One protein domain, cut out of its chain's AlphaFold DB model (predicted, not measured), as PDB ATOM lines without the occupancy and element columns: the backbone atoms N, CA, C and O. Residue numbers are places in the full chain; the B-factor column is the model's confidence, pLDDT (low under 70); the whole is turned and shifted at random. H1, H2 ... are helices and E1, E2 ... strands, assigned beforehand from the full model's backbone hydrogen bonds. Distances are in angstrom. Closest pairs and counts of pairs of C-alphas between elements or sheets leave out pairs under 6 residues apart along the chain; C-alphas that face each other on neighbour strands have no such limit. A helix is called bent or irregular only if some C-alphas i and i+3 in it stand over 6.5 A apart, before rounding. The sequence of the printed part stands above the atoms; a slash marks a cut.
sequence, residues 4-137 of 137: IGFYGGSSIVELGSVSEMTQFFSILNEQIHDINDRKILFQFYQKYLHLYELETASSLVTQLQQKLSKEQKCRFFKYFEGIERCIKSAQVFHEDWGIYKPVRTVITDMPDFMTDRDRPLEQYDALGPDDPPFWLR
ATOM      1  N   ILE A   4     -32.348  50.617  18.892       98.25
ATOM      2  CA  ILE A   4     -32.486  49.360  18.170       98.25
ATOM      3  C   ILE A   4     -31.888  49.531  16.780       98.25
ATOM      4  O   ILE A   4     -31.974  50.594  16.158       98.25
ATOM      5  N   GLY A   5     -31.292  48.458  16.285       98.25
ATOM      6  CA  GLY A   5     -30.617  48.448  15.004       98.25
ATOM      7  C   GLY A   5     -30.478  47.050  14.434       98.25
ATOM      8  O   GLY A   5     -31.057  46.083  14.936       98.25
ATOM      9  N   PHE A   6     -29.677  46.954  13.381       98.50
ATOM     10  CA  PHE A   6     -29.345  45.687  12.744       98.50
ATOM     11  C   PHE A   6     -27.876  45.354  12.958       98.50
ATOM     12  O   PHE A   6     -27.007  46.230  12.946       98.50
ATOM     13  N   TYR A   7     -27.603  44.068  13.141       98.19
ATOM     14  CA  TYR A   7     -26.260  43.518  13.226       98.19
ATOM     15  C   TYR A   7     -26.132  42.357  12.250       98.19
ATOM     16  O   TYR A   7     -27.009  41.501  12.214       98.19
ATOM     17  N   GLY A   8     -25.055  42.330  11.466       97.50
ATOM     18  CA  GLY A   8     -24.768  41.261  10.510       97.50
ATOM     19  C   GLY A   8     -23.344  41.363   9.976       97.50
ATOM     20  O   GLY A   8     -22.851  42.466   9.721       97.50
ATOM     21  N   GLY A   9     -22.652  40.228   9.845       96.00
ATOM     22  CA  GLY A   9     -21.232  40.233   9.493       96.00
ATOM     23  C   GLY A   9     -20.390  40.980  10.533       96.00
ATOM     24  O   GLY A   9     -20.390  40.668  11.726       96.00
ATOM     25  N   SER A  10     -19.668  41.999  10.076       94.50
ATOM     26  CA  SER A  10     -18.908  42.933  10.916       94.50
ATOM     27  C   SER A  10     -19.575  44.308  11.037       94.50
ATOM     28  O   SER A  10     -18.941  45.247  11.517       94.50
ATOM     29  N   SER A  11     -20.825  44.447  10.588       97.50
ATOM     30  CA  SER A  11     -21.551  45.718  10.569       97.50
ATOM     31  C   SER A  11     -22.626  45.770  11.648       97.50
ATOM     32  O   SER A  11     -23.424  44.844  11.790       97.50
ATOM     33  N   ILE A  12     -22.671  46.895  12.358       97.44
ATOM     34  CA  ILE A  12     -23.781  47.313  13.214       97.44
ATOM     35  C   ILE A  12     -24.324  48.635  12.668       97.44
ATOM     36  O   ILE A  12     -23.548  49.525  12.315       97.44
ATOM     37  N   VAL A  13     -25.646  48.748  12.565       98.00
ATOM     38  CA  VAL A  13     -26.336  49.964  12.125       98.00
ATOM     39  C   VAL A  13     -27.361  50.338  13.182       98.00
ATOM     40  O   VAL A  13     -28.402  49.695  13.291       98.00
ATOM     41  N   GLU A  14     -27.049  51.369  13.959       97.88
ATOM     42  CA  GLU A  14     -27.983  51.987  14.899       97.88
ATOM     43  C   GLU A  14     -29.035  52.810  14.153       97.88
ATOM     44  O   GLU A  14     -28.715  53.529  13.201       97.88
ATOM     45  N   LEU A  15     -30.297  52.678  14.567       97.31
ATOM     46  CA  LEU A  15     -31.428  53.300  13.889       97.31
ATOM     47  C   LEU A  15     -32.259  54.152  14.846       97.31
ATOM     48  O   LEU A  15     -32.015  55.349  14.959       97.31
ATOM     49  N   GLY A  16     -33.266  53.568  15.488       96.56
ATOM     50  CA  GLY A  16     -34.252  54.318  16.260       96.56
ATOM     51  C   GLY A  16     -34.677  53.607  17.529       96.56
ATOM     52  O   GLY A  16     -34.077  52.625  17.960       96.56
ATOM     53  N   SER A  17     -35.724  54.129  18.150       97.06
ATOM     54  CA  SER A  17     -36.282  53.571  19.376       97.06
ATOM     55  C   SER A  17     -36.986  52.228  19.149       97.06
ATOM     56  O   SER A  17     -37.389  51.877  18.038       97.06
ATOM     57  N   VAL A  18     -37.244  51.515  20.248       97.19
ATOM     58  CA  VAL A  18     -38.094  50.310  20.274       97.19
ATOM     59  C   VAL A  18     -39.442  50.530  19.575       97.19
ATOM     60  O   VAL A  18     -39.889  49.682  18.800       97.19
ATOM     61  N   SER A  19     -40.086  51.679  19.811       97.25
ATOM     62  CA  SER A  19     -41.383  51.996  19.205       97.25
ATOM     63  C   SER A  19     -41.281  52.180  17.693       97.25
ATOM     64  O   SER A  19     -42.173  51.749  16.965       97.25
ATOM     65  N   GLU A  20     -40.215  52.816  17.210       97.75
ATOM     66  CA  GLU A  20     -40.013  53.031  15.775       97.75
ATOM     67  C   GLU A  20     -39.683  51.727  15.053       97.75
ATOM     68  O   GLU A  20     -40.251  51.476  13.991       97.75
ATOM     69  N   MET A  21     -38.851  50.864  15.646       98.19
ATOM     70  CA  MET A  21     -38.562  49.541  15.083       98.19
ATOM     71  C   MET A  21     -39.813  48.651  15.058       98.19
ATOM     72  O   MET A  21     -40.088  47.980  14.065       98.19
ATOM     73  N   THR A  22     -40.631  48.697  16.112       97.81
ATOM     74  CA  THR A  22     -41.914  47.976  16.149       97.81
ATOM     75  C   THR A  22     -42.858  48.470  15.054       97.81
ATOM     76  O   THR A  22     -43.456  47.667  14.336       97.81
ATOM     77  N   GLN A  23     -42.956  49.790  14.870       98.19
ATOM     78  CA  GLN A  23     -43.768  50.379  13.806       98.19
ATOM     79  C   GLN A  23     -43.256  49.989  12.414       98.19
ATOM     80  O   GLN A  23     -44.064  49.689  11.535       98.19
ATOM     81  N   PHE A  24     -41.937  49.970  12.215       98.44
ATOM     82  CA  PHE A  24     -41.314  49.541  10.966       98.44
ATOM     83  C   PHE A  24     -41.745  48.118  10.590       98.44
ATOM     84  O   PHE A  24     -42.320  47.917   9.520       98.44
ATOM     85  N   PHE A  25     -41.560  47.146  11.488       98.38
ATOM     86  CA  PHE A  25     -41.953  45.759  11.228       98.38
ATOM     87  C   PHE A  25     -43.468  45.580  11.063       98.38
ATOM     88  O   PHE A  25     -43.888  44.798  10.212       98.38
ATOM     89  N   SER A  26     -44.289  46.325  11.812       98.06
ATOM     90  CA  SER A  26     -45.750  46.304  11.649       98.06
ATOM     91  C   SER A  26     -46.159  46.704  10.232       98.06
ATOM     92  O   SER A  26     -46.897  45.974   9.572       98.06
ATOM     93  N   ILE A  27     -45.619  47.822   9.735       98.06
ATOM     94  CA  ILE A  27     -45.912  48.327   8.389       98.06
ATOM     95  C   ILE A  27     -45.451  47.333   7.321       98.06
ATOM     96  O   ILE A  27     -46.171  47.108   6.351       98.06
ATOM     97  N   LEU A  28     -44.279  46.711   7.486       98.00
ATOM     98  CA  LEU A  28     -43.811  45.679   6.558       98.00
ATOM     99  C   LEU A  28     -44.748  44.466   6.533       98.00
ATOM    100  O   LEU A  28     -45.104  43.987   5.459       98.00
ATOM    101  N   ASN A  29     -45.181  43.997   7.703       97.06
ATOM    102  CA  ASN A  29     -46.055  42.834   7.830       97.06
ATOM    103  C   ASN A  29     -47.440  43.060   7.193       97.06
ATOM    104  O   ASN A  29     -48.016  42.127   6.634       97.06
ATOM    105  N   GLU A  30     -47.957  44.292   7.213       96.81
ATOM    106  CA  GLU A  30     -49.211  44.665   6.535       96.81
ATOM    107  C   GLU A  30     -49.147  44.494   5.007       96.81
ATOM    108  O   GLU A  30     -50.173  44.264   4.369       96.81
ATOM    109  N   GLN A  31     -47.953  44.566   4.413       96.56
ATOM    110  CA  GLN A  31     -47.747  44.443   2.963       96.56
ATOM    111  C   GLN A  31     -47.540  42.990   2.485       96.56
ATOM    112  O   GLN A  31     -47.352  42.751   1.281       96.56
ATOM    113  N   ILE A  32     -47.532  42.021   3.411       96.00
ATOM    114  CA  ILE A  32     -47.257  40.610   3.130       96.00
ATOM    115  C   ILE A  32     -48.550  39.792   3.059       96.00
ATOM    116  O   ILE A  32     -49.270  39.620   4.048       96.00
ATOM    117  N   HIS A  33     -48.770  39.178   1.897       92.19
ATOM    118  CA  HIS A  33     -49.870  38.238   1.658       92.19
ATOM    119  C   HIS A  33     -49.396  36.791   1.468       92.19
ATOM    120  O   HIS A  33     -50.185  35.871   1.665       92.19
ATOM    121  N   ASP A  34     -48.121  36.585   1.125       94.81
ATOM    122  CA  ASP A  34     -47.523  35.260   0.983       94.81
ATOM    123  C   ASP A  34     -47.038  34.703   2.335       94.81
ATOM    124  O   ASP A  34     -46.542  35.429   3.202       94.81
ATOM    125  N   ILE A  35     -47.200  33.394   2.529       95.06
ATOM    126  CA  ILE A  35     -46.854  32.727   3.788       95.06
ATOM    127  C   ILE A  35     -45.341  32.569   3.980       95.06
ATOM    128  O   ILE A  35     -44.876  32.590   5.120       95.06
ATOM    129  N   ASN A  36     -44.563  32.417   2.907       95.31
ATOM    130  CA  ASN A  36     -43.111  32.280   2.985       95.31
ATOM    131  C   ASN A  36     -42.462  33.635   3.264       95.31
ATOM    132  O   ASN A  36     -41.637  33.726   4.169       95.31
ATOM    133  N   ASP A  37     -42.917  34.695   2.596       96.81
ATOM    134  CA  ASP A  37     -42.499  36.070   2.893       96.81
ATOM    135  C   ASP A  37     -42.755  36.420   4.364       96.81
ATOM    136  O   ASP A  37     -41.905  36.994   5.049       96.81
ATOM    137  N   ARG A  38     -43.920  36.009   4.887       96.81
ATOM    138  CA  ARG A  38     -44.278  36.220   6.293       96.81
ATOM    139  C   ARG A  38     -43.332  35.483   7.230       96.81
ATOM    140  O   ARG A  38     -42.955  36.044   8.254       96.81
ATOM    141  N   LYS A  39     -42.933  34.254   6.888       96.81
ATOM    142  CA  LYS A  39     -41.949  33.487   7.663       96.81
ATOM    143  C   LYS A  39     -40.584  34.166   7.664       96.81
ATOM    144  O   LYS A  39     -40.004  34.278   8.734       96.81
ATOM    145  N   ILE A  40     -40.107  34.667   6.522       98.06
ATOM    146  CA  ILE A  40     -38.828  35.391   6.448       98.06
ATOM    147  C   ILE A  40     -38.868  36.674   7.285       98.06
ATOM    148  O   ILE A  40     -37.957  36.921   8.075       98.06
ATOM    149  N   LEU A  41     -39.935  37.474   7.172       98.00
ATOM    150  CA  LEU A  41     -40.065  38.688   7.981       98.00
ATOM    151  C   LEU A  41     -40.158  38.358   9.476       98.00
ATOM    152  O   LEU A  41     -39.516  39.022  10.285       98.00
ATOM    153  N   PHE A  42     -40.922  37.326   9.840       97.00
ATOM    154  CA  PHE A  42     -41.037  36.867  11.224       97.00
ATOM    155  C   PHE A  42     -39.699  36.359  11.769       97.00
ATOM    156  O   PHE A  42     -39.318  36.718  12.879       97.00
ATOM    157  N   GLN A  43     -38.946  35.599  10.972       97.25
ATOM    158  CA  GLN A  43     -37.607  35.130  11.315       97.25
ATOM    159  C   GLN A  43     -36.657  36.311  11.565       97.25
ATOM    160  O   GLN A  43     -35.931  36.315  12.557       97.25
ATOM    161  N   PHE A  44     -36.701  37.347  10.722       98.06
ATOM    162  CA  PHE A  44     -35.872  38.543  10.888       98.06
ATOM    163  C   PHE A  44     -36.290  39.421  12.080       98.06
ATOM    164  O   PHE A  44     -35.441  39.982  12.780       98.06
ATOM    165  N   TYR A  45     -37.597  39.521  12.327       98.12
ATOM    166  CA  TYR A  45     -38.167  40.214  13.478       98.12
ATOM    167  C   TYR A  45     -37.798  39.513  14.787       98.12
ATOM    168  O   TYR A  45     -37.373  40.167  15.739       98.12
ATOM    169  N   GLN A  46     -37.974  38.190  14.850       97.25
ATOM    170  CA  GLN A  46     -37.915  37.455  16.106       97.25
ATOM    171  C   GLN A  46     -36.514  36.928  16.434       97.25
ATOM    172  O   GLN A  46     -36.092  36.943  17.594       97.25
ATOM    173  N   LYS A  47     -35.819  36.432  15.410       97.44
ATOM    174  CA  LYS A  47     -34.604  35.632  15.539       97.44
ATOM    175  C   LYS A  47     -33.448  36.265  14.763       97.44
ATOM    176  O   LYS A  47     -32.981  37.356  15.089       97.44
ATOM    177  N   TYR A  48     -32.966  35.545  13.764       97.75
ATOM    178  CA  TYR A  48     -31.874  35.909  12.887       97.75
ATOM    179  C   TYR A  48     -32.111  35.257  11.524       97.75
ATOM    180  O   TYR A  48     -32.718  34.191  11.445       97.75
ATOM    181  N   LEU A  49     -31.629  35.870  10.451       98.19
ATOM    182  CA  LEU A  49     -31.675  35.272   9.119       98.19
ATOM    183  C   LEU A  49     -30.600  34.197   8.991       98.19
ATOM    184  O   LEU A  49     -29.462  34.419   9.405       98.19
ATOM    185  N   HIS A  50     -30.941  33.058   8.396       97.50
ATOM    186  CA  HIS A  50     -29.959  32.055   7.997       97.50
ATOM    187  C   HIS A  50     -29.231  32.487   6.722       97.50
ATOM    188  O   HIS A  50     -29.739  33.279   5.926       97.50
ATOM    189  N   LEU A  51     -28.054  31.904   6.479       97.50
ATOM    190  CA  LEU A  51     -27.248  32.214   5.297       97.50
ATOM    191  C   LEU A  51     -28.030  32.008   3.988       97.50
ATOM    192  O   LEU A  51     -28.000  32.866   3.112       97.50
ATOM    193  N   TYR A  52     -28.772  30.902   3.876       96.69
ATOM    194  CA  TYR A  52     -29.571  30.592   2.686       96.69
ATOM    195  C   TYR A  52     -30.805  31.498   2.522       96.69
ATOM    196  O   TYR A  52     -31.407  31.515   1.453       96.69
ATOM    197  N   GLU A  53     -31.188  32.254   3.558       97.94
ATOM    198  CA  GLU A  53     -32.334  33.173   3.532       97.94
ATOM    199  C   GLU A  53     -31.935  34.587   3.106       97.94
ATOM    200  O   GLU A  53     -32.814  35.389   2.806       97.94
ATOM    201  N   LEU A  54     -30.638  34.918   3.065       98.06
ATOM    202  CA  LEU A  54     -30.170  36.290   2.841       98.06
ATOM    203  C   LEU A  54     -30.632  36.879   1.506       98.06
ATOM    204  O   LEU A  54     -31.111  38.012   1.473       98.06
ATOM    205  N   GLU A  55     -30.545  36.107   0.424       97.19
ATOM    206  CA  GLU A  55     -30.995  36.545  -0.904       97.19
ATOM    207  C   GLU A  55     -32.511  36.772  -0.945       97.19
ATOM    208  O   GLU A  55     -32.998  37.785  -1.458       97.19
ATOM    209  N   THR A  56     -33.274  35.855  -0.344       97.50
ATOM    210  CA  THR A  56     -34.733  35.967  -0.252       97.50
ATOM    211  C   THR A  56     -35.147  37.145   0.626       97.50
ATOM    212  O   THR A  56     -36.037  37.898   0.243       97.50
ATOM    213  N   ALA A  57     -34.484  37.359   1.763       98.12
ATOM    214  CA  ALA A  57     -34.743  38.484   2.654       98.12
ATOM    215  C   ALA A  57     -34.416  39.826   1.987       98.12
ATOM    216  O   ALA A  57     -35.216  40.755   2.080       98.12
ATOM    217  N   SER A  58     -33.292  39.914   1.270       97.94
ATOM    218  CA  SER A  58     -32.921  41.103   0.494       97.94
ATOM    219  C   SER A  58     -33.993  41.429  -0.550       97.94
ATOM    220  O   SER A  58     -34.552  42.529  -0.568       97.94
ATOM    221  N   SER A  59     -34.383  40.422  -1.338       97.75
ATOM    222  CA  SER A  59     -35.419  40.548  -2.366       97.75
ATOM    223  C   SER A  59     -36.770  40.958  -1.778       97.75
ATOM    224  O   SER A  59     -37.422  41.868  -2.296       97.75
ATOM    225  N   LEU A  60     -37.178  40.332  -0.670       98.06
ATOM    226  CA  LEU A  60     -38.407  40.660   0.047       98.06
ATOM    227  C   LEU A  60     -38.392  42.117   0.509       98.06
ATOM    228  O   LEU A  60     -39.331  42.860   0.238       98.06
ATOM    229  N   VAL A  61     -37.323  42.558   1.167       97.00
ATOM    230  CA  VAL A  61     -37.216  43.919   1.707       97.00
ATOM    231  C   VAL A  61     -37.284  44.966   0.594       97.00
ATOM    232  O   VAL A  61     -38.007  45.953   0.746       97.00
ATOM    233  N   THR A  62     -36.643  44.731  -0.556       97.44
ATOM    234  CA  THR A  62     -36.776  45.603  -1.736       97.44
ATOM    235  C   THR A  62     -38.217  45.655  -2.251       97.44
ATOM    236  O   THR A  62     -38.743  46.738  -2.522       97.44
ATOM    237  N   GLN A  63     -38.890  44.506  -2.366       97.25
ATOM    238  CA  GLN A  63     -40.284  44.451  -2.816       97.25
ATOM    239  C   GLN A  63     -41.227  45.175  -1.846       97.25
ATOM    240  O   GLN A  63     -42.088  45.948  -2.271       97.25
ATOM    241  N   LEU A  64     -41.055  44.963  -0.540       97.19
ATOM    242  CA  LEU A  64     -41.840  45.633   0.491       97.19
ATOM    243  C   LEU A  64     -41.613  47.138   0.460       97.19
ATOM    244  O   LEU A  64     -42.585  47.891   0.441       97.19
ATOM    245  N   GLN A  65     -40.355  47.575   0.360       97.19
ATOM    246  CA  GLN A  65     -40.015  48.984   0.222       97.19
ATOM    247  C   GLN A  65     -40.770  49.612  -0.949       97.19
ATOM    248  O   GLN A  65     -41.325  50.690  -0.781       97.19
ATOM    249  N   GLN A  66     -40.857  48.951  -2.110       96.44
ATOM    250  CA  GLN A  66     -41.560  49.471  -3.288       96.44
ATOM    251  C   GLN A  66     -43.071  49.644  -3.081       96.44
ATOM    252  O   GLN A  66     -43.630  50.609  -3.613       96.44
ATOM    253  N   LYS A  67     -43.709  48.783  -2.279       96.75
ATOM    254  CA  LYS A  67     -45.146  48.855  -1.953       96.75
ATOM    255  C   LYS A  67     -45.504  50.012  -1.015       96.75
ATOM    256  O   LYS A  67     -46.648  50.456  -1.009       96.75
ATOM    257  N   LEU A  68     -44.541  50.532  -0.253       96.75
ATOM    258  CA  LEU A  68     -44.790  51.611   0.704       96.75
ATOM    259  C   LEU A  68     -45.083  52.964   0.039       96.75
ATOM    260  O   LEU A  68     -44.611  53.279  -1.065       96.75
ATOM    261  N   SER A  69     -45.817  53.813   0.762       97.50
ATOM    262  CA  SER A  69     -46.053  55.200   0.365       97.50
ATOM    263  C   SER A  69     -44.741  55.996   0.334       97.50
ATOM    264  O   SER A  69     -43.748  55.634   0.968       97.50
ATOM    265  N   LYS A  70     -44.715  57.122  -0.392       97.19
ATOM    266  CA  LYS A  70     -43.526  57.991  -0.455       97.19
ATOM    267  C   LYS A  70     -43.089  58.477   0.935       97.19
ATOM    268  O   LYS A  70     -41.895  58.544   1.208       97.19
ATOM    269  N   GLU A  71     -44.048  58.792   1.801       97.19
ATOM    270  CA  GLU A  71     -43.786  59.226   3.174       97.19
ATOM    271  C   GLU A  71     -43.145  58.106   4.003       97.19
ATOM    272  O   GLU A  71     -42.100  58.318   4.617       97.19
ATOM    273  N   GLN A  72     -43.706  56.895   3.951       97.00
ATOM    274  CA  GLN A  72     -43.171  55.725   4.652       97.00
ATOM    275  C   GLN A  72     -41.763  55.363   4.159       97.00
ATOM    276  O   GLN A  72     -40.871  55.122   4.972       97.00
ATOM    277  N   LYS A  73     -41.538  55.391   2.837       96.44
ATOM    278  CA  LYS A  73     -40.212  55.191   2.227       96.44
ATOM    279  C   LYS A  73     -39.193  56.198   2.749       96.44
ATOM    280  O   LYS A  73     -38.090  55.805   3.103       96.44
ATOM    281  N   CYS A  74     -39.563  57.479   2.803       97.06
ATOM    282  CA  CYS A  74     -38.692  58.541   3.306       97.06
ATOM    283  C   CYS A  74     -38.365  58.332   4.792       97.06
ATOM    284  O   CYS A  74     -37.201  58.375   5.184       97.06
ATOM    285  N   ARG A  75     -39.383  58.031   5.607       97.62
ATOM    286  CA  ARG A  75     -39.235  57.813   7.049       97.62
ATOM    287  C   ARG A  75     -38.308  56.642   7.380       97.62
ATOM    288  O   ARG A  75     -37.468  56.766   8.264       97.62
ATOM    289  N   PHE A  76     -38.449  55.524   6.669       98.06
ATOM    290  CA  PHE A  76     -37.696  54.295   6.935       98.06
ATOM    291  C   PHE A  76     -36.520  54.069   5.982       98.06
ATOM    292  O   PHE A  76     -35.954  52.982   5.960       98.06
ATOM    293  N   PHE A  77     -36.104  55.088   5.226       97.62
ATOM    294  CA  PHE A  77     -35.009  54.978   4.258       97.62
ATOM    295  C   PHE A  77     -33.740  54.364   4.873       97.62
ATOM    296  O   PHE A  77     -33.229  53.367   4.372       97.62
ATOM    297  N   LYS A  78     -33.314  54.879   6.035       98.31
ATOM    298  CA  LYS A  78     -32.142  54.367   6.768       98.31
ATOM    299  C   LYS A  78     -32.308  52.929   7.264       98.31
ATOM    300  O   LYS A  78     -31.318  52.224   7.406       98.31
ATOM    301  N   TYR A  79     -33.540  52.492   7.534       98.62
ATOM    302  CA  TYR A  79     -33.811  51.124   7.977       98.62
ATOM    303  C   TYR A  79     -33.575  50.158   6.818       98.62
ATOM    304  O   TYR A  79     -32.877  49.164   6.991       98.62
ATOM    305  N   PHE A  80     -34.072  50.489   5.624       98.38
ATOM    306  CA  PHE A  80     -33.821  49.705   4.413       98.38
ATOM    307  C   PHE A  80     -32.328  49.634   4.071       98.38
ATOM    308  O   PHE A  80     -31.807  48.535   3.889       98.38
ATOM    309  N   GLU A  81     -31.621  50.771   4.083       98.25
ATOM    310  CA  GLU A  81     -30.161  50.787   3.886       98.25
ATOM    311  C   GLU A  81     -29.423  49.967   4.954       98.25
ATOM    312  O   GLU A  81     -28.449  49.275   4.656       98.25
ATOM    313  N   GLY A  82     -29.883  50.025   6.208       98.50
ATOM    314  CA  GLY A  82     -29.309  49.262   7.311       98.50
ATOM    315  C   GLY A  82     -29.427  47.752   7.108       98.50
ATOM    316  O   GLY A  82     -28.446  47.035   7.306       98.50
ATOM    317  N   ILE A  83     -30.594  47.278   6.659       98.50
ATOM    318  CA  ILE A  83     -30.813  45.862   6.337       98.50
ATOM    319  C   ILE A  83     -29.874  45.428   5.214       98.50
ATOM    320  O   ILE A  83     -29.135  44.459   5.381       98.50
ATOM    321  N   GLU A  84     -29.863  46.159   4.096       98.25
ATOM    322  CA  GLU A  84     -29.029  45.833   2.935       98.25
ATOM    323  C   GLU A  84     -27.542  45.792   3.313       98.25
ATOM    324  O   GLU A  84     -26.827  44.844   2.980       98.25
ATOM    325  N   ARG A  85     -27.082  46.776   4.097       98.50
ATOM    326  CA  ARG A  85     -25.704  46.830   4.591       98.50
ATOM    327  C   ARG A  85     -25.353  45.619   5.451       98.50
ATOM    328  O   ARG A  85     -24.277  45.048   5.271       98.50
ATOM    329  N   CYS A  86     -26.217  45.234   6.388       98.62
ATOM    330  CA  CYS A  86     -25.969  44.091   7.266       98.62
ATOM    331  C   CYS A  86     -26.024  42.757   6.511       98.62
ATOM    332  O   CYS A  86     -25.172  41.905   6.763       98.62
ATOM    333  N   ILE A  87     -26.950  42.593   5.558       98.56
ATOM    334  CA  ILE A  87     -27.010  41.417   4.675       98.56
ATOM    335  C   ILE A  87     -25.723  41.298   3.865       98.56
ATOM    336  O   ILE A  87     -25.032  40.285   3.969       98.56
ATOM    337  N   LYS A  88     -25.339  42.356   3.147       98.06
ATOM    338  CA  LYS A  88     -24.113  42.369   2.344       98.06
ATOM    339  C   LYS A  88     -22.875  42.112   3.197       98.06
ATOM    340  O   LYS A  88     -21.988  41.362   2.802       98.06
ATOM    341  N   SER A  89     -22.815  42.706   4.389       98.06
ATOM    342  CA  SER A  89     -21.708  42.468   5.315       98.06
ATOM    343  C   SER A  89     -21.654  41.014   5.777       98.06
ATOM    344  O   SER A  89     -20.553  40.490   5.900       98.06
ATOM    345  N   ALA A  90     -22.790  40.360   6.025       98.06
ATOM    346  CA  ALA A  90     -22.833  38.951   6.409       98.06
ATOM    347  C   ALA A  90     -22.413  38.019   5.261       98.06
ATOM    348  O   ALA A  90     -21.693  37.054   5.508       98.06
ATOM    349  N   GLN A  91     -22.813  38.334   4.024       97.81
ATOM    350  CA  GLN A  91     -22.415  37.598   2.818       97.81
ATOM    351  C   GLN A  91     -20.905  37.667   2.600       97.81
ATOM    352  O   GLN A  91     -20.243  36.635   2.632       97.81
ATOM    353  N   VAL A  92     -20.349  38.881   2.506       96.81
ATOM    354  CA  VAL A  92     -18.905  39.098   2.306       96.81
ATOM    355  C   VAL A  92     -18.094  38.482   3.446       96.81
ATOM    356  O   VAL A  92     -17.083  37.831   3.212       96.81
ATOM    357  N   PHE A  93     -18.552  38.625   4.695       96.62
ATOM    358  CA  PHE A  93     -17.851  38.035   5.837       96.62
ATOM    359  C   PHE A  93     -17.801  36.500   5.750       96.62
ATOM    360  O   PHE A  93     -16.783  35.899   6.088       96.62
ATOM    361  N   HIS A  94     -18.868  35.861   5.272       97.06
ATOM    362  CA  HIS A  94     -18.870  34.421   5.042       97.06
ATOM    363  C   HIS A  94     -18.007  34.015   3.839       97.06
ATOM    364  O   HIS A  94     -17.272  33.038   3.938       97.06
ATOM    365  N   GLU A  95     -18.065  34.749   2.729       96.31
ATOM    366  CA  GLU A  95     -17.262  34.483   1.526       96.31
ATOM    367  C   GLU A  95     -15.756  34.581   1.799       96.31
ATOM    368  O   GLU A  95     -15.004  33.684   1.422       96.31
ATOM    369  N   ASP A  96     -15.328  35.625   2.510       96.75
ATOM    370  CA  ASP A  96     -13.912  35.888   2.774       96.75
ATOM    371  C   ASP A  96     -13.330  34.982   3.873       96.75
ATOM    372  O   ASP A  96     -12.155  34.615   3.822       96.75
ATOM    373  N   TRP A  97     -14.130  34.634   4.892       95.38
ATOM    374  CA  TRP A  97     -13.633  33.976   6.111       95.38
ATOM    375  C   TRP A  97     -14.189  32.568   6.345       95.38
ATOM    376  O   TRP A  97     -13.735  31.887   7.262       95.38
ATOM    377  N   GLY A  98     -15.189  32.128   5.577       94.56
ATOM    378  CA  GLY A  98     -15.901  30.863   5.801       94.56
ATOM    379  C   GLY A  98     -16.713  30.823   7.100       94.56
ATOM    380  O   GLY A  98     -17.148  29.756   7.528       94.56
ATOM    381  N   ILE A  99     -16.899  31.971   7.762       93.50
ATOM    382  CA  ILE A  99     -17.596  32.087   9.045       93.50
ATOM    383  C   ILE A  99     -18.880  32.867   8.823       93.50
ATOM    384  O   ILE A  99     -18.849  34.021   8.404       93.50
ATOM    385  N   TYR A 100     -20.019  32.274   9.163       95.38
ATOM    386  CA  TYR A 100     -21.288  32.978   9.081       95.38
ATOM    387  C   TYR A 100     -21.582  33.757  10.366       95.38
ATOM    388  O   TYR A 100     -21.678  33.179  11.447       95.38
ATOM    389  N   LYS A 101     -21.754  35.077  10.240       95.31
ATOM    390  CA  LYS A 101     -22.260  35.947  11.310       95.31
ATOM    391  C   LYS A 101     -23.651  36.449  10.925       95.31
ATOM    392  O   LYS A 101     -23.742  37.275  10.010       95.31
ATOM    393  N   PRO A 102     -24.713  35.955  11.578       96.88
ATOM    394  CA  PRO A 102     -26.066  36.116  11.078       96.88
ATOM    395  C   PRO A 102     -26.584  37.541  11.209       96.88
ATOM    396  O   PRO A 102     -26.113  38.326  12.036       96.88
ATOM    397  N   VAL A 103     -27.586  37.846  10.387       98.31
ATOM    398  CA  VAL A 103     -28.260  39.143  10.382       98.31
ATOM    399  C   VAL A 103     -29.434  39.105  11.353       98.31
ATOM    400  O   VAL A 103     -30.301  38.243  11.231       98.31
ATOM    401  N   ARG A 104     -29.482  40.031  12.311       97.62
ATOM    402  CA  ARG A 104     -30.533  40.090  13.339       97.62
ATOM    403  C   ARG A 104     -30.815  41.511  13.809       97.62
ATOM    404  O   ARG A 104     -29.966  42.397  13.690       97.62
ATOM    405  N   THR A 105     -32.001  41.692  14.377       98.31
ATOM    406  CA  THR A 105     -32.399  42.919  15.078       98.31
ATOM    407  C   THR A 105     -31.861  42.875  16.510       98.31
ATOM    408  O   THR A 105     -32.035  41.868  17.197       98.31
ATOM    409  N   VAL A 106     -31.179  43.934  16.954       97.75
ATOM    410  CA  VAL A 106     -30.460  43.980  18.245       97.75
ATOM    411  C   VAL A 106     -30.637  45.318  18.954       97.75
ATOM    412  O   VAL A 106     -30.919  46.333  18.312       97.75
ATOM    413  N   ILE A 107     -30.394  45.332  20.265       97.81
ATOM    414  CA  ILE A 107     -30.125  46.572  21.004       97.81
ATOM    415  C   ILE A 107     -28.705  47.040  20.650       97.81
ATOM    416  O   ILE A 107     -27.770  46.239  20.676       97.81
ATOM    417  N   THR A 108     -28.527  48.317  20.300       97.00
ATOM    418  CA  THR A 108     -27.214  48.875  19.912       97.00
ATOM    419  C   THR A 108     -26.489  49.585  21.049       97.00
ATOM    420  O   THR A 108     -25.270  49.749  20.988       97.00
ATOM    421  N   ASP A 109     -27.210  49.939  22.114       95.81
ATOM    422  CA  ASP A 109     -26.629  50.551  23.304       95.81
ATOM    423  C   ASP A 109     -25.714  49.577  24.063       95.81
ATOM    424  O   ASP A 109     -25.993  48.383  24.200       95.81
ATOM    425  N   MET A 110     -24.627  50.102  24.625       92.56
ATOM    426  CA  MET A 110     -23.747  49.344  25.518       92.56
ATOM    427  C   MET A 110     -24.274  49.406  26.962       92.56
ATOM    428  O   MET A 110     -24.718  50.474  27.390       92.56
ATOM    429  N   PRO A 111     -24.179  48.321  27.755       92.94
ATOM    430  CA  PRO A 111     -23.511  47.048  27.458       92.94
ATOM    431  C   PRO A 111     -24.400  46.004  26.757       92.94
ATOM    432  O   PRO A 111     -23.904  44.931  26.410       92.94
ATOM    433  N   ASP A 112     -25.686  46.291  26.548       93.62
ATOM    434  CA  ASP A 112     -26.673  45.337  26.023       93.62
ATOM    435  C   ASP A 112     -26.249  44.737  24.673       93.62
ATOM    436  O   ASP A 112     -26.333  43.521  24.485       93.62
ATOM    437  N   PHE A 113     -25.673  45.546  23.777       94.62
ATOM    438  CA  PHE A 113     -25.157  45.056  22.498       94.62
ATOM    439  C   PHE A 113     -24.094  43.963  22.655       94.62
ATOM    440  O   PHE A 113     -24.069  43.031  21.858       94.62
ATOM    441  N   MET A 114     -23.206  44.039  23.653       92.88
ATOM    442  CA  MET A 114     -22.193  42.992  23.856       92.88
ATOM    443  C   MET A 114     -22.863  41.658  24.187       92.88
ATOM    444  O   MET A 114     -22.477  40.623  23.648       92.88
ATOM    445  N   THR A 115     -23.912  41.709  25.009       92.50
ATOM    446  CA  THR A 115     -24.719  40.535  25.355       92.50
ATOM    447  C   THR A 115     -25.408  39.961  24.122       92.50
ATOM    448  O   THR A 115     -25.354  38.755  23.905       92.50
ATOM    449  N   ASP A 116     -26.018  40.805  23.287       90.94
ATOM    450  CA  ASP A 116     -26.688  40.347  22.069       90.94
ATOM    451  C   ASP A 116     -25.698  39.834  21.021       90.94
ATOM    452  O   ASP A 116     -25.941  38.793  20.415       90.94
ATOM    453  N   ARG A 117     -24.557  40.507  20.836       92.19
ATOM    454  CA  ARG A 117     -23.487  40.099  19.917       92.19
ATOM    455  C   ARG A 117     -22.987  38.696  20.243       92.19
ATOM    456  O   ARG A 117     -22.881  37.876  19.332       92.19
ATOM    457  N   ASP A 118     -22.739  38.430  21.518       93.31
ATOM    458  CA  ASP A 118     -22.151  37.176  21.986       93.31
ATOM    459  C   ASP A 118     -23.225  36.118  22.322       93.31
ATOM    460  O   ASP A 118     -22.901  35.009  22.752       93.31
ATOM    461  N   ARG A 119     -24.514  36.430  22.093       94.69
ATOM    462  CA  ARG A 119     -25.630  35.512  22.334       94.69
ATOM    463  C   ARG A 119     -25.560  34.298  21.391       94.69
ATOM    464  O   ARG A 119     -25.601  34.501  20.170       94.69
ATOM    465  N   PRO A 120     -25.536  33.062  21.931       95.56
ATOM    466  CA  PRO A 120     -25.565  31.834  21.137       95.56
ATOM    467  C   PRO A 120     -26.844  31.711  20.301       95.56
ATOM    468  O   PRO A 120     -27.920  32.131  20.741       95.56
ATOM    469  N   LEU A 121     -26.741  31.118  19.109       95.31
ATOM    470  CA  LEU A 121     -27.877  30.970  18.189       95.31
ATOM    471  C   LEU A 121     -28.944  30.025  18.741       95.31
ATOM    472  O   LEU A 121     -30.129  30.281  18.563       95.31
ATOM    473  N   GLU A 122     -28.540  29.053  19.552       96.50
ATOM    474  CA  GLU A 122     -29.425  28.104  20.222       96.50
ATOM    475  C   GLU A 122     -30.446  28.814  21.127       96.50
ATOM    476  O   GLU A 122     -31.560  28.330  21.312       96.50
ATOM    477  N   GLN A 123     -30.102  29.991  21.672       96.94
ATOM    478  CA  GLN A 123     -31.055  30.796  22.443       96.94
ATOM    479  C   GLN A 123     -32.126  31.442  21.560       96.94
ATOM    480  O   GLN A 123     -33.254  31.615  22.015       96.94
ATOM    481  N   TYR A 124     -31.789  31.814  20.324       96.50
ATOM    482  CA  TYR A 124     -32.769  32.287  19.345       96.50
ATOM    483  C   TYR A 124     -33.610  31.125  18.814       96.50
ATOM    484  O   TYR A 124     -34.823  31.264  18.657       96.50
ATOM    485  N   ASP A 125     -32.998  29.964  18.585       96.31
ATOM    486  CA  ASP A 125     -33.702  28.762  18.137       96.31
ATOM    487  C   ASP A 125     -34.741  28.307  19.159       96.31
ATOM    488  O   ASP A 125     -35.857  27.958  18.774       96.31
ATOM    489  N   ALA A 126     -34.419  28.430  20.450       96.94
ATOM    490  CA  ALA A 126     -35.316  28.128  21.559       96.94
ATOM    491  C   ALA A 126     -36.508  29.094  21.709       96.94
ATOM    492  O   ALA A 126     -37.428  28.770  22.456       96.94
ATOM    493  N   LEU A 127     -36.523  30.250  21.028       96.56
ATOM    494  CA  LEU A 127     -37.682  31.149  21.052       96.56
ATOM    495  C   LEU A 127     -38.885  30.485  20.369       96.56
ATOM    496  O   LEU A 127     -38.827  30.127  19.184       96.56
ATOM    497  N   GLY A 128     -39.976  30.358  21.121       95.00
ATOM    498  CA  GLY A 128     -41.289  29.984  20.621       95.00
ATOM    499  C   GLY A 128     -41.990  31.153  19.918       95.00
ATOM    500  O   GLY A 128     -41.551  32.296  20.014       95.00
ATOM    501  N   PRO A 129     -43.100  30.901  19.206       90.38
ATOM    502  CA  PRO A 129     -43.790  31.923  18.413       90.38
ATOM    503  C   PRO A 129     -44.360  33.082  19.247       90.38
ATOM    504  O   PRO A 129     -44.448  34.197  18.742       90.38
ATOM    505  N   ASP A 130     -44.703  32.828  20.511       92.81
ATOM    506  CA  ASP A 130     -45.272  33.826  21.427       92.81
ATOM    507  C   ASP A 130     -44.211  34.512  22.305       92.81
ATOM    508  O   ASP A 130     -44.521  35.444  23.051       92.81
ATOM    509  N   ASP A 131     -42.948  34.073  22.228       96.12
ATOM    510  CA  ASP A 131     -41.871  34.671  23.008       96.12
ATOM    511  C   ASP A 131     -41.462  36.031  22.427       96.12
ATOM    512  O   ASP A 131     -41.229  36.152  21.216       96.12
ATOM    513  N   PRO A 132     -41.271  37.062  23.270       95.19
ATOM    514  CA  PRO A 132     -40.793  38.347  22.789       95.19
ATOM    515  C   PRO A 132     -39.355  38.208  22.263       95.19
ATOM    516  O   PRO A 132     -38.532  37.542  22.912       95.19
ATOM    517  N   PRO A 133     -39.002  38.858  21.139       96.88
ATOM    518  CA  PRO A 133     -37.630  38.887  20.653       96.88
ATOM    519  C   PRO A 133     -36.689  39.546  21.654       96.88
ATOM    520  O   PRO A 133     -37.096  40.407  22.430       96.88
ATOM    521  N   PHE A 134     -35.405  39.189  21.606       96.62
ATOM    522  CA  PHE A 134     -34.414  39.725  22.545       96.62
ATOM    523  C   PHE A 134     -34.288  41.250  22.504       96.62
ATOM    524  O   PHE A 134     -34.125  41.861  23.553       96.62
ATOM    525  N   TRP A 135     -34.456  41.876  21.338       96.12
ATOM    526  CA  TRP A 135     -34.389  43.334  21.209       96.12
ATOM    527  C   TRP A 135     -35.595  44.074  21.824       96.12
ATOM    528  O   TRP A 135     -35.565  45.299  21.934       96.12
ATOM    529  N   LEU A 136     -36.641  43.348  22.245       95.50
ATOM    530  CA  LEU A 136     -37.764  43.874  23.030       95.50
ATOM    531  C   LEU A 136     -37.629  43.618  24.542       95.50
ATOM    532  O   LEU A 136     -38.531  43.997  25.290       95.50
ATOM    533  N   ARG A 137     -36.545  42.977  24.996       90.25
ATOM    534  CA  ARG A 137     -36.324  42.619  26.407       90.25
ATOM    535  C   ARG A 137     -35.477  43.643  27.167       90.25
ATOM    536  O   ARG A 137     -34.711  44.432  26.558       90.25
TER     537      ARG A 137
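AT A GLANCE: This is residues 4 to 137 of the 137 residues of an uncharacterized protein of Photorhabdus luminescens (UniProt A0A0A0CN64). A small twisted sheet of three strands makes the core, with the long helix H5 packed along one face and the short helix H6 over the other. H3 lies beside H5, running back the opposite way, H2 packs crosswise on H3, and H1 stands up from the same face of the sheet as H5; H4 sits out at one end, near H3. The printed part has 134 residues, with three named strands and seven named helices in the order E1, E2, H1, H2, H3, H4, H5, E3, H6, H7, and its class is mostly helix. The sheet runs E2, E1, E3, all antiparallel. The whole is compact and rounded, with a radius of gyration of the C-alphas of 14.0 A and spans of 37 by 32 by 26 A.

HOW THE PARTS SIT: Start at the inner strand E1, residues 4 to 8. The edge strand E2, residues 11 to 17, forms a hairpin with it, antiparallel at 163 degrees; look for N 6 and O 13, 3.0 A apart, and N 11 and O 8, 3.0 A. On the other side of E1 is the edge strand E3, residues 104 to 107, antiparallel at 136 degrees, with N 5 and O 106 at 3.0 A. The sheet is strongly twisted, but only just, with C-alphas up to 4.4 A off its best plane. Helices on both faces make three layers: H1, residues 18 to 30, and H5, residues 77 to 97, are on the same face, and H6, residues 112 to 117, is on the opposite face. H5 runs along the strands at a height over the sheet of 6.6 A, over E2 and E1, and the C-alphas of Gly 8 and Cys 86, the closest of E1 and H5, are 4.5 A apart. H1 stands up from the sheet, its line rising 50 degrees. H6, at a height over the sheet of 9.2 A, runs along the strands. H3, residues 51 to 67, touches H5 at a shallow tilt of 19 degrees, opposite ways, closest at the C-alphas of Leu 54 and Ile 87, 6.3 A. H2, residues 35 to 46, touches H3 about perpendicular, at 77 degrees, closest at the C-alphas of Ile 40 and Ala 57, 6.4 A; it only grazes the sheet, with residues 43 to 46. H1 and H2 form a helical hairpin and only just touch, with 3 pairs of C-alphas within 8 A, the closest being those of Asn 29 and Arg 38, 7.0 A. H4, residues 70 to 75, is close to H3 but not clearly touching, with the C-alphas of Gln 65 and Lys 73 at 6.5 A. H7, residues 121 to 125, is apart from H6. Every O i to N i+4 pair is within hydrogen-bond range in H1, H2, H4, H5, H6 and H7, and 11 of 13 are in H3.

IN THESE COORDINATES: Find C-alpha 4 at (-32.486, 49.360, 18.170), where E1 begins; E2 then spans 18.9 A. H5 begins at C-alpha 77, (-35.009, 54.978, 4.258), and runs 30.0 A to C-alpha 97 at (-13.633, 33.976, 6.111). H3 spans 25.5 A and is irregular: C-alphas 52 and 55 are 7.1 A apart. H1 spans 18.6 A and H2 15.9 A. H7 ends at C-alpha 125, (-33.702, 28.762, 18.137).

THE WHOLE: The two C-alphas farthest apart, those of Glu 71 and Gly 98, are 39.9 A apart. The printed part has no cut. No link is long; the link from H5 to E3 is short, and the others are tight. After H7, residues 126 to 137 hold no named element and end at the chain's last residue. The mean pLDDT of the printed part is 96.7, and no printed residue is under 70.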